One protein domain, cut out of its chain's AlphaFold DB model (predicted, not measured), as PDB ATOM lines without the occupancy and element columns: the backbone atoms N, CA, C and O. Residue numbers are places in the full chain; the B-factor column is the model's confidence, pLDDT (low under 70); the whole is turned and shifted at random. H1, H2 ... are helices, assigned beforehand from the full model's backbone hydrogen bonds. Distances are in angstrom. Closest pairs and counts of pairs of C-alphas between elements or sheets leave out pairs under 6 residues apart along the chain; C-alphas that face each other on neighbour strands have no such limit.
ATOM      1  N   LYS A 127     116.890 166.674 252.455       87.25
ATOM      2  CA  LYS A 127     117.903 165.663 252.758       87.25
ATOM      3  C   LYS A 127     118.821 165.371 251.580       87.25
ATOM      4  O   LYS A 127     120.039 165.361 251.743       87.25
ATOM      5  N   ASP A 128     118.238 165.129 250.413       89.69
ATOM      6  CA  ASP A 128     118.963 164.807 249.183       89.69
ATOM      7  C   ASP A 128     119.921 165.934 248.771       89.69
ATOM      8  O   ASP A 128     121.053 165.682 248.357       89.69
ATOM      9  N   ILE A 129     119.491 167.183 248.959       92.75
ATOM     10  CA  ILE A 129     120.287 168.375 248.675       92.75
ATOM     11  C   ILE A 129     121.462 168.489 249.640       92.75
ATOM     12  O   ILE A 129     122.593 168.668 249.192       92.75
ATOM     13  N   VAL A 130     121.218 168.368 250.948       91.75
ATOM     14  CA  VAL A 130     122.285 168.449 251.957       91.75
ATOM     15  C   VAL A 130     123.319 167.345 251.729       91.75
ATOM     16  O   VAL A 130     124.511 167.637 251.673       91.75
ATOM     17  N   GLU A 131     122.888 166.098 251.509       89.50
ATOM     18  CA  GLU A 131     123.792 164.979 251.203       89.50
ATOM     19  C   GLU A 131     124.588 165.219 249.907       89.50
ATOM     20  O   GLU A 131     125.788 164.932 249.841       89.50
ATOM     21  N   GLY A 132     123.960 165.802 248.882       91.88
ATOM     22  CA  GLY A 132     124.641 166.195 247.651       91.88
ATOM     23  C   GLY A 132     125.686 167.292 247.863       91.88
ATOM     24  O   GLY A 132     126.800 167.178 247.356       91.88
ATOM     25  N   LEU A 133     125.370 168.323 248.651       93.44
ATOM     26  CA  LEU A 133     126.306 169.395 249.010       93.44
ATOM     27  C   LEU A 133     127.492 168.873 249.823       93.44
ATOM     28  O   LEU A 133     128.630 169.274 249.569       93.44
ATOM     29  N   GLU A 134     127.253 167.952 250.759       91.12
ATOM     30  CA  GLU A 134     128.322 167.270 251.491       91.12
ATOM     31  C   GLU A 134     129.273 166.525 250.548       91.12
ATOM     32  O   GLU A 134     130.487 166.535 250.759       91.12
ATOM     33  N   LEU A 135     128.731 165.910 249.495       89.12
ATOM     34  CA  LEU A 135     129.513 165.158 248.523       89.12
ATOM     35  C   LEU A 135     130.350 166.060 247.606       89.12
ATOM     36  O   LEU A 135     131.507 165.734 247.338       89.12
ATOM     37  N   ILE A 136     129.783 167.164 247.106       89.94
ATOM     38  CA  ILE A 136     130.400 167.937 246.012       89.94
ATOM     39  C   ILE A 136     131.033 169.257 246.463       89.94
ATOM     40  O   ILE A 136     132.008 169.697 245.851       89.94
ATOM     41  N   TYR A 137     130.537 169.881 247.537       91.31
ATOM     42  CA  TYR A 137     130.880 171.263 247.897       91.31
ATOM     43  C   TYR A 137     131.541 171.423 249.269       91.31
ATOM     44  O   TYR A 137     132.446 172.240 249.414       91.31
ATOM     45  N   LYS A 138     131.174 170.610 250.266       91.19
ATOM     46  CA  LYS A 138     131.670 170.733 251.651       91.19
ATOM     47  C   LYS A 138     133.184 170.888 251.766       91.19
ATOM     48  O   LYS A 138     133.655 171.742 252.505       91.19
ATOM     49  N   MET A 139     133.953 170.089 251.031       87.56
ATOM     50  CA  MET A 139     135.412 170.148 251.119       87.56
ATOM     51  C   MET A 139     135.993 171.461 250.572       87.56
ATOM     52  O   MET A 139     137.012 171.938 251.069       87.56
ATOM     53  N   GLU A 140     135.358 172.044 249.558       86.94
ATOM     54  CA  GLU A 140     135.735 173.345 248.998       86.94
ATOM     55  C   GLU A 140     135.408 174.459 249.981       86.94
ATOM     56  O   GLU A 140     136.298 175.234 250.309       86.94
ATOM     57  N   LEU A 141     134.220 174.424 250.584       90.19
ATOM     58  CA  LEU A 141     133.845 175.351 251.648       90.19
ATOM     59  C   LEU A 141     134.791 175.265 252.862       90.19
ATOM     60  O   LEU A 141     135.298 176.286 253.314       90.19
ATOM     61  N   MET A 142     135.117 174.058 253.342       90.06
ATOM     62  CA  MET A 142     136.112 173.866 254.413       90.06
ATOM     63  C   MET A 142     137.472 174.455 254.033       90.06
ATOM     64  O   MET A 142     138.132 175.091 254.849       90.06
ATOM     65  N   THR A 143     137.884 174.262 252.780       87.25
ATOM     66  CA  THR A 143     139.162 174.760 252.275       87.25
ATOM     67  C   THR A 143     139.189 176.286 252.180       87.25
ATOM     68  O   THR A 143     140.198 176.888 252.538       87.25
ATOM     69  N   GLU A 144     138.113 176.906 251.693       87.69
ATOM     70  CA  GLU A 144     137.955 178.365 251.622       87.69
ATOM     71  C   GLU A 144     137.991 179.001 253.014       87.69
ATOM     72  O   GLU A 144     138.606 180.045 253.197       87.69
ATOM     73  N   MET A 145     137.387 178.339 254.003       88.62
ATOM     74  CA  MET A 145     137.358 178.789 255.398       88.62
ATOM     75  C   MET A 145     138.655 178.498 256.173       88.62
ATOM     76  O   MET A 145     138.739 178.827 257.354       88.62
ATOM     77  N   GLY A 146     139.655 177.862 255.551       88.62
ATOM     78  CA  GLY A 146     140.911 177.496 256.215       88.62
ATOM     79  C   GLY A 146     140.771 176.399 257.278       88.62
ATOM     80  O   GLY A 146     141.611 176.313 258.171       88.62
ATOM     81  N   LEU A 147     139.724 175.575 257.194       89.38
ATOM     82  CA  LEU A 147     139.428 174.505 258.149       89.38
ATOM     83  C   LEU A 147     140.194 173.213 257.837       89.38
ATOM     84  O   LEU A 147     140.570 172.929 256.694       89.38
ATOM     85  N   GLU A 148     140.382 172.379 258.857       85.19
ATOM     86  CA  GLU A 148     141.091 171.109 258.734       85.19
ATOM     87  C   GLU A 148     140.164 170.000 258.210       85.19
ATOM     88  O   GLU A 148     139.186 169.617 258.850       85.19
ATOM     89  N   LEU A 149     140.502 169.404 257.061       81.25
ATOM     90  CA  LEU A 149     139.650 168.399 256.400       81.25
ATOM     91  C   LEU A 149     139.427 167.116 257.218       81.25
ATOM     92  O   LEU A 149     138.407 166.445 257.058       81.25
ATOM     93  N   ASP A 150     140.384 166.754 258.074       81.00
ATOM     94  CA  ASP A 150     140.299 165.550 258.906       81.00
ATOM     95  C   ASP A 150     139.703 165.829 260.301       81.00
ATOM     96  O   ASP A 150     139.366 164.885 261.029       81.00
ATOM     97  N   ASN A 151     139.493 167.103 260.654       86.56
ATOM     98  CA  ASN A 151     138.962 167.525 261.942       86.56
ATOM     99  C   ASN A 151     137.436 167.354 261.999       86.56
ATOM    100  O   ASN A 151     136.679 167.904 261.201       86.56
ATOM    101  N   LYS A 152     136.956 166.568 262.971       84.25
ATOM    102  CA  LYS A 152     135.526 166.231 263.094       84.25
ATOM    103  C   LYS A 152     134.655 167.374 263.594       84.25
ATOM    104  O   LYS A 152     133.460 167.380 263.312       84.25
ATOM    105  N   LYS A 153     135.236 168.333 264.312       85.56
ATOM    106  CA  LYS A 153     134.524 169.529 264.760       85.56
ATOM    107  C   LYS A 153     134.245 170.455 263.577       85.56
ATOM    108  O   LYS A 153     133.120 170.925 263.432       85.56
ATOM    109  N   ASP A 154     135.237 170.644 262.715       88.50
ATOM    110  CA  ASP A 154     135.105 171.450 261.500       88.50
ATOM    111  C   ASP A 154     134.140 170.796 260.507       88.50
ATOM    112  O   ASP A 154     133.259 171.455 259.953       88.50
ATOM    113  N   ASP A 155     134.238 169.471 260.357       87.88
ATOM    114  CA  ASP A 155     133.307 168.662 259.569       87.88
ATOM    115  C   ASP A 155     131.846 168.872 260.009       87.88
ATOM    116  O   ASP A 155     130.969 169.068 259.163       87.88
ATOM    117  N   PHE A 156     131.595 168.890 261.327       86.88
ATOM    118  CA  PHE A 156     130.282 169.206 261.894       86.88
ATOM    119  C   PHE A 156     129.835 170.619 261.556       86.88
ATOM    120  O   PHE A 156     128.716 170.813 261.087       86.88
ATOM    121  N   LEU A 157     130.697 171.603 261.825       87.81
ATOM    122  CA  LEU A 157     130.373 173.014 261.655       87.81
ATOM    123  C   LEU A 157     129.903 173.283 260.225       87.81
ATOM    124  O   LEU A 157     128.840 173.867 260.028       87.81
ATOM    125  N   VAL A 158     130.650 172.782 259.239       91.06
ATOM    126  CA  VAL A 158     130.325 172.987 257.826       91.06
ATOM    127  C   VAL A 158     129.063 172.235 257.414       91.06
ATOM    128  O   VAL A 158     128.210 172.820 256.754       91.06
ATOM    129  N   THR A 159     128.874 170.982 257.841       90.06
ATOM    130  CA  THR A 159     127.604 170.267 257.605       90.06
ATOM    131  C   THR A 159     126.413 171.049 258.165       90.06
ATOM    132  O   THR A 159     125.366 171.150 257.515       90.06
ATOM    133  N   LYS A 160     126.564 171.647 259.352       88.12
ATOM    134  CA  LYS A 160     125.500 172.436 259.967       88.12
ATOM    135  C   LYS A 160     125.224 173.726 259.204       88.12
ATOM    136  O   LYS A 160     124.061 174.037 258.966       88.12
ATOM    137  N   MET A 161     126.269 174.430 258.772       89.81
ATOM    138  CA  MET A 161     126.147 175.616 257.921       89.81
ATOM    139  C   MET A 161     125.405 175.298 256.624       89.81
ATOM    140  O   MET A 161     124.443 175.986 256.305       89.81
ATOM    141  N   LEU A 162     125.778 174.217 255.928       92.75
ATOM    142  CA  LEU A 162     125.097 173.781 254.704       92.75
ATOM    143  C   LEU A 162     123.616 173.488 254.960       92.75
ATOM    144  O   LEU A 162     122.757 173.939 254.208       92.75
ATOM    145  N   THR A 163     123.309 172.778 256.045       91.06
ATOM    146  CA  THR A 163     121.928 172.436 256.415       91.06
ATOM    147  C   THR A 163     121.098 173.688 256.709       91.06
ATOM    148  O   THR A 163     119.968 173.803 256.238       91.06
ATOM    149  N   ASN A 164     121.661 174.646 257.452       89.50
ATOM    150  CA  ASN A 164     120.999 175.908 257.773       89.50
ATOM    151  C   ASN A 164     120.780 176.772 256.523       89.50
ATOM    152  O   ASN A 164     119.696 177.329 256.372       89.50
ATOM    153  N   ALA A 165     121.760 176.842 255.615       92.31
ATOM    154  CA  ALA A 165     121.625 177.574 254.355       92.31
ATOM    155  C   ALA A 165     120.517 176.977 253.478       92.31
ATOM    156  O   ALA A 165     119.660 177.704 252.984       92.31
ATOM    157  N   VAL A 166     120.483 175.648 253.320       93.12
ATOM    158  CA  VAL A 166     119.427 174.987 252.537       93.12
ATOM    159  C   VAL A 166     118.057 175.218 253.168       93.12
ATOM    160  O   VAL A 166     117.111 175.505 252.442       93.12
ATOM    161  N   LYS A 167     117.944 175.149 254.501       90.25
ATOM    162  CA  LYS A 167     116.690 175.459 255.199       90.25
ATOM    163  C   LYS A 167     116.247 176.906 254.954       90.25
ATOM    164  O   LYS A 167     115.105 177.128 254.584       90.25
ATOM    165  N   TRP A 168     117.154 177.870 255.099       91.56
ATOM    166  CA  TRP A 168     116.858 179.282 254.843       91.56
ATOM    167  C   TRP A 168     116.357 179.510 253.412       91.56
ATOM    168  O   TRP A 168     115.365 180.205 253.207       91.56
ATOM    169  N   TYR A 169     116.982 178.860 252.424       93.62
ATOM    170  CA  TYR A 169     116.512 178.910 251.041       93.62
ATOM    171  C   TYR A 169     115.177 178.194 250.842       93.62
ATOM    172  O   TYR A 169     114.358 178.681 250.077       93.62
ATOM    173  N   GLN A 170     114.928 177.072 251.517       92.19
ATOM    174  CA  GLN A 170     113.639 176.383 251.448       92.19
ATOM    175  C   GLN A 170     112.504 177.281 251.963       92.19
ATOM    176  O   GLN A 170     111.433 177.301 251.360       92.19
ATOM    177  N   ASP A 171     112.764 178.049 253.023       90.88
ATOM    178  CA  ASP A 171     111.781 178.936 253.647       90.88
ATOM    179  C   ASP A 171     111.581 180.243 252.846       90.88
ATOM    180  O   ASP A 171     110.447 180.691 252.681       90.88
ATOM    181  N   LYS A 172     112.658 180.863 252.328       92.12
ATOM    182  CA  LYS A 172     112.585 182.161 251.620       92.12
ATOM    183  C   LYS A 172     112.466 182.061 250.092       92.12
ATOM    184  O   LYS A 172     111.879 182.947 249.477       92.12
ATOM    185  N   ASN A 173     113.044 181.041 249.457       93.00
ATOM    186  CA  ASN A 173     113.082 180.888 247.996       93.00
ATOM    187  C   ASN A 173     113.107 179.397 247.560       93.00
ATOM    188  O   ASN A 173     114.135 178.889 247.084       93.00
ATOM    189  N   PRO A 174     111.977 178.679 247.699       93.00
ATOM    190  CA  PRO A 174     111.889 177.248 247.386       93.00
ATOM    191  C   PRO A 174     112.111 176.933 245.896       93.00
ATOM    192  O   PRO A 174     112.546 175.830 245.543       93.00
ATOM    193  N   GLU A 175     111.872 177.893 244.997       93.50
ATOM    194  CA  GLU A 175     112.155 177.733 243.566       93.50
ATOM    195  C   GLU A 175     113.654 177.560 243.314       93.50
ATOM    196  O   GLU A 175     114.066 176.655 242.587       93.50
ATOM    197  N   LYS A 176     114.493 178.367 243.976       93.12
ATOM    198  CA  LYS A 176     115.955 178.274 243.863       93.12
ATOM    199  C   LYS A 176     116.485 176.935 244.383       93.12
ATOM    200  O   LYS A 176     117.395 176.360 243.779       93.12
ATOM    201  N   VAL A 177     115.878 176.399 245.443       93.25
ATOM    202  CA  VAL A 177     116.165 175.045 245.949       93.25
ATOM    203  C   VAL A 177     115.821 173.987 244.902       93.25
ATOM    204  O   VAL A 177     116.622 173.090 244.637       93.25
ATOM    205  N   THR A 178     114.660 174.111 244.260       93.44
ATOM    206  CA  THR A 178     114.201 173.171 243.229       93.44
ATOM    207  C   THR A 178     115.107 173.192 241.996       93.44
ATOM    208  O   THR A 178     115.552 172.136 241.547       93.44
ATOM    209  N   GLN A 179     115.491 174.379 241.516       93.88
ATOM    210  CA  GLN A 179     116.446 174.533 240.411       93.88
ATOM    211  C   GLN A 179     117.803 173.892 240.729       93.88
ATOM    212  O   GLN A 179     118.404 173.221 239.885       93.88
ATOM    213  N   PHE A 180     118.302 174.081 241.955       94.62
ATOM    214  CA  PHE A 180     119.539 173.439 242.384       94.62
ATOM    215  C   PHE A 180     119.397 171.917 242.442       94.62
ATOM    216  O   PHE A 180     120.287 171.208 241.966       94.62
ATOM    217  N   ARG A 181     118.278 171.410 242.977       94.38
ATOM    218  CA  ARG A 181     117.993 169.973 243.079       94.38
ATOM    219  C   ARG A 181     118.067 169.292 241.714       94.38
ATOM    220  O   ARG A 181     118.674 168.230 241.601       94.38
ATOM    221  N   GLU A 182     117.516 169.910 240.671       94.06
ATOM    222  CA  GLU A 182     117.583 169.382 239.303       94.06
ATOM    223  C   GLU A 182     119.016 169.333 238.761       94.06
ATOM    224  O   GLU A 182     119.463 168.285 238.288       94.06
ATOM    225  N   LYS A 183     119.776 170.432 238.891       93.62
ATOM    226  CA  LYS A 183     121.190 170.488 238.470       93.62
ATOM    227  C   LYS A 183     122.031 169.438 239.194       93.62
ATOM    228  O   LYS A 183     122.787 168.696 238.566       93.62
ATOM    229  N   LEU A 184     121.854 169.340 240.510       94.06
ATOM    230  CA  LEU A 184     122.520 168.360 241.356       94.06
ATOM    231  C   LEU A 184     122.171 166.931 240.923       94.06
ATOM    232  O   LEU A 184     123.069 166.115 240.733       94.06
ATOM    233  N   LYS A 185     120.886 166.623 240.724       93.44
ATOM    234  CA  LYS A 185     120.424 165.294 240.301       93.44
ATOM    235  C   LYS A 185     121.035 164.880 238.963       93.44
ATOM    236  O   LYS A 185     121.513 163.747 238.847       93.44
ATOM    237  N   ASN A 186     121.057 165.776 237.979       91.44
ATOM    238  CA  ASN A 186     121.654 165.507 236.669       91.44
ATOM    239  C   ASN A 186     123.151 165.208 236.806       91.44
ATOM    240  O   ASN A 186     123.631 164.175 236.335       91.44
ATOM    241  N   TYR A 187     123.871 166.044 237.553       91.81
ATOM    242  CA  TYR A 187     125.295 165.858 237.810       91.81
ATOM    243  C   TYR A 187     125.614 164.542 238.542       91.81
ATOM    244  O   TYR A 187     126.486 163.781 238.116       91.81
ATOM    245  N   LEU A 188     124.879 164.221 239.611       90.88
ATOM    246  CA  LEU A 188     125.061 162.975 240.360       90.88
ATOM    247  C   LEU A 188     124.729 161.736 239.515       90.88
ATOM    248  O   LEU A 188     125.371 160.695 239.674       90.88
ATOM    249  N   THR A 189     123.763 161.843 238.599       90.25
ATOM    250  CA  THR A 189     123.422 160.766 237.657       90.25
ATOM    251  C   THR A 189     124.586 160.495 236.703       90.25
ATOM    252  O   THR A 189     125.018 159.347 236.599       90.25
ATOM    253  N   LEU A 190     125.190 161.538 236.121       86.81
ATOM    254  CA  LEU A 190     126.375 161.411 235.260       86.81
ATOM    255  C   LEU A 190     127.567 160.776 235.997       86.81
ATOM    256  O   LEU A 190     128.229 159.872 235.476       86.81
ATOM    257  N   LEU A 191     127.820 161.196 237.242       87.25
ATOM    258  CA  LEU A 191     128.854 160.582 238.081       87.25
ATOM    259  C   LEU A 191     128.592 159.093 238.325       87.25
ATOM    260  O   LEU A 191     129.525 158.286 238.288       87.25
ATOM    261  N   LYS A 192     127.331 158.721 238.569       87.56
ATOM    262  CA  LYS A 192     126.921 157.339 238.835       87.56
ATOM    263  C   LYS A 192     127.060 156.453 237.598       87.56
ATOM    264  O   LYS A 192     127.590 155.350 237.723       87.56
ATOM    265  N   GLU A 193     126.644 156.929 236.426       86.25
ATOM    266  CA  GLU A 193     126.744 156.198 235.154       86.25
ATOM    267  C   GLU A 193     128.193 155.898 234.768       86.25
ATOM    268  O   GLU A 193     128.523 154.783 234.358       86.25
ATOM    269  N   LEU A 194     129.097 156.859 234.972       80.06
ATOM    270  CA  LEU A 194     130.530 156.634 234.772       80.06
ATOM    271  C   LEU A 194     131.198 155.948 235.970       80.06
ATOM    272  O   LEU A 194     132.322 155.445 235.861       80.06
ATOM    273  N   ASN A 195     130.508 155.894 237.111       80.88
ATOM    274  CA  ASN A 195     131.009 155.406 238.390       80.88
ATOM    275  C   ASN A 195     132.370 156.052 238.723       80.88
ATOM    276  O   ASN A 195     133.378 155.368 238.952       80.88
ATOM    277  N   ILE A 196     132.362 157.388 238.676       79.19
ATOM    278  CA  ILE A 196     133.452 158.303 239.025       79.19
ATOM    279  C   ILE A 196     133.051 159.061 240.289       79.19
ATOM    280  O   ILE A 196     131.895 159.428 240.474       79.19
ATOM    281  N   ARG A 197     134.021 159.315 241.167       79.44
ATOM    282  CA  ARG A 197     133.827 160.171 242.344       79.44
ATOM    283  C   ARG A 197     134.167 161.620 241.998       79.44
ATOM    284  O   ARG A 197     135.205 161.835 241.373       79.44
ATOM    285  N   ASP A 198     133.359 162.575 242.467       81.56
ATOM    286  CA  ASP A 198     133.585 164.025 242.284       81.56
ATOM    287  C   ASP A 198     135.024 164.439 242.627       81.56
ATOM    288  O   ASP A 198     135.659 165.167 241.872       81.56
ATOM    289  N   GLU A 199     135.588 163.870 243.699       75.44
ATOM    290  CA  GLU A 199     136.954 164.137 244.165       75.44
ATOM    291  C   GLU A 199     138.037 164.012 243.077       75.44
ATOM    292  O   GLU A 199     139.116 164.590 243.205       75.44
ATOM    293  N   PHE A 200     137.797 163.216 242.031       74.88
ATOM    294  CA  PHE A 200     138.762 163.033 240.953       74.88
ATOM    295  C   PHE A 200     138.712 164.115 239.876       74.88
ATOM    296  O   PHE A 200     139.691 164.270 239.150       74.88
ATOM    297  N   LEU A 201     137.613 164.861 239.788       76.31
ATOM    298  CA  LEU A 201     137.402 165.898 238.780       76.31
ATOM    299  C   LEU A 201     138.087 167.221 239.136       76.31
ATOM    300  O   LEU A 201     138.179 168.102 238.287       76.31
ATOM    301  N   ASP A 202     138.608 167.345 240.357       70.19
ATOM    302  CA  ASP A 202     139.339 168.521 240.820       70.19
ATOM    303  C   ASP A 202     140.801 168.159 241.176       70.19
ATOM    304  O   ASP A 202     141.078 167.499 242.189       70.19
ATOM    305  N   PRO A 203     141.780 168.586 240.360       63.50
ATOM    306  CA  PRO A 203     143.197 168.347 240.621       63.50
ATOM    307  C   PRO A 203     143.716 168.998 241.915       63.50
ATOM    308  O   PRO A 203     144.629 168.457 242.551       63.50
ATOM    309  N   ALA A 204     143.146 170.133 242.341       62.53
ATOM    310  CA  ALA A 204     143.565 170.837 243.552       62.53
ATOM    311  C   ALA A 204     143.194 170.036 244.812       62.53
ATOM    312  O   ALA A 204     143.996 169.946 245.750       62.53
ATOM    313  N   ARG A 205     142.039 169.355 244.785       65.44
ATOM    314  CA  ARG A 205     141.592 168.404 245.820       65.44
ATOM    315  C   ARG A 205     142.561 167.234 245.987       65.44
ATOM    316  O   ARG A 205     142.892 166.843 247.109       65.44
ATOM    317  N   GLN A 206     143.071 166.694 244.879       64.12
ATOM    318  CA  GLN A 206     144.012 165.568 244.914       64.12
ATOM    319  C   GLN A 206     145.369 165.952 245.518       64.12
ATOM    320  O   GLN A 206     145.942 165.171 246.283       64.12
ATOM    321  N   LYS A 207     145.872 167.154 245.200       61.09
ATOM    322  CA  LYS A 207     147.168 167.655 245.685       61.09
ATOM    323  C   LYS A 207     147.139 167.969 247.184       61.09
ATOM    324  O   LYS A 207     148.057 167.569 247.897       61.09
ATOM    325  N   LYS A 208     146.071 168.611 247.678       62.38
ATOM    326  CA  LYS A 208     145.917 168.952 249.109       62.38
ATOM    327  C   LYS A 208     145.803 167.725 250.018       62.38
ATOM    328  O   LYS A 208     146.259 167.761 251.150       62.38
ATOM    329  N   ARG A 209     145.293 166.600 249.508       61.03
ATOM    330  CA  ARG A 209     145.145 165.345 250.270       61.03
ATOM    331  C   ARG A 209     146.444 164.530 250.407       61.03
ATOM    332  O   ARG A 209     146.394 163.370 250.819       61.03
ATOM    333  N   GLY A 210     147.590 165.093 250.009       57.81
ATOM    334  CA  GLY A 210     148.924 164.524 250.241       57.81
ATOM    335  C   GLY A 210     149.159 163.160 249.590       57.81
ATOM    336  O   GLY A 210     149.970 162.366 250.073       57.81
TER     337      GLY A 210
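AT A GLANCE: This is residues 127 to 210 of the 358 residues of an uncharacterized protein of marine metagenome (UniProt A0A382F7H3). Two long helices, H3 and H4, meet near one pair of ends as a wide V, and the shorter helix H1 sits between the two arms and packs on both. H2 packs on the half of H3 away from the corner of the V, and the small helix H5 lies out at the open side, near H2 but touching no helix; residues 189 to 195 stick out at the end of the H4 arm. The printed part has 84 residues with five named helices, H1 to H5 in that order along the chain, and no named strand; the class is all helix. It is only just compact, close to loose, with a radius of gyration of the C-alphas of 13.8 A, and its outline is flat, with spans of 39 by 33 by 16 A.

HOW THE PARTS SIT: Begin with H3, residues 152 to 172, the hub, which touches three other helices. Near its end look for H4, residues 174 to 194: the two touch through residues 166 to 170 of H3 and 176 to 177 of H4 alone, and their closest C-alphas, those of Gln 170 and Val 177, are 6.2 A apart. Their lines stand at a steep tilt of 51 degrees, opposite ways. Now look for H1, residues 127 to 136, which touches both H3 and H4. It touches residues 159 to 166 of H3 alone, the closest C-alphas being those of Val 130 and Thr 163, 6.0 A apart, at a steep tilt of 50 degrees, opposite ways. H1 also touches residues 181 to 188 of H4 alone, the closest C-alphas being those of Ile 129 and Arg 181, 6.3 A apart, at a steep tilt of 56 degrees, the same way. The helix packing is mostly crossed: of the four touching pairs, 0 are at a shallow tilt. H2, residues 138 to 144, touches residues 154 to 162 of H3 alone, about perpendicular at 76 degrees; the closest C-alphas, those of Lys 138 and Val 158, are 6.7 A apart. H1 and H2 meet only through their link, while H2 and H4 are apart. H5, residues 203 to 208, is near H2, with 5 pairs of C-alphas within 10 A, and it is apart from H1, H3 and H4. In H1, H2, H3, H4 and H5 every O i to N i+4 pair is within hydrogen-bond range.

IN THESE COORDINATES: Find C-alpha 152 at (135.526, 166.231, 263.094); from there H3 runs 30.2 A to C-alpha 172 at (112.585, 182.161, 251.620). After Asn 173, H4 begins at Pro 174 and runs 30.5 A to C-alpha 194 at (130.530, 156.634, 234.772). Go back to C-alpha 127 at (117.903, 165.663, 252.758), where H1 begins; it covers 14.4 A to Ile 136. H2 runs 9.9 A from Lys 138 to Glu 144. H5 runs 8.9 A from Pro 203 to Lys 208.

THE WHOLE: The two C-alphas farthest apart are those of Lys 172 and Gly 210, at 40.4 A. From the first printed C-alpha, that of Lys 127, to the last, that of Gly 210, it is 31.1 A. The printed part has no cut. The links from H1 to H2 and from H3 to H4 are tight, those from H2 to H3 and from H4 to H5 are short, and no link is long. Residues 189 to 195, of which 189 to 194 belong to H4, stand free. The mean pLDDT of the printed part is 86.1; look for the low values, under 70, at residues 203 to 210, of which 203 to 208 belong to H5.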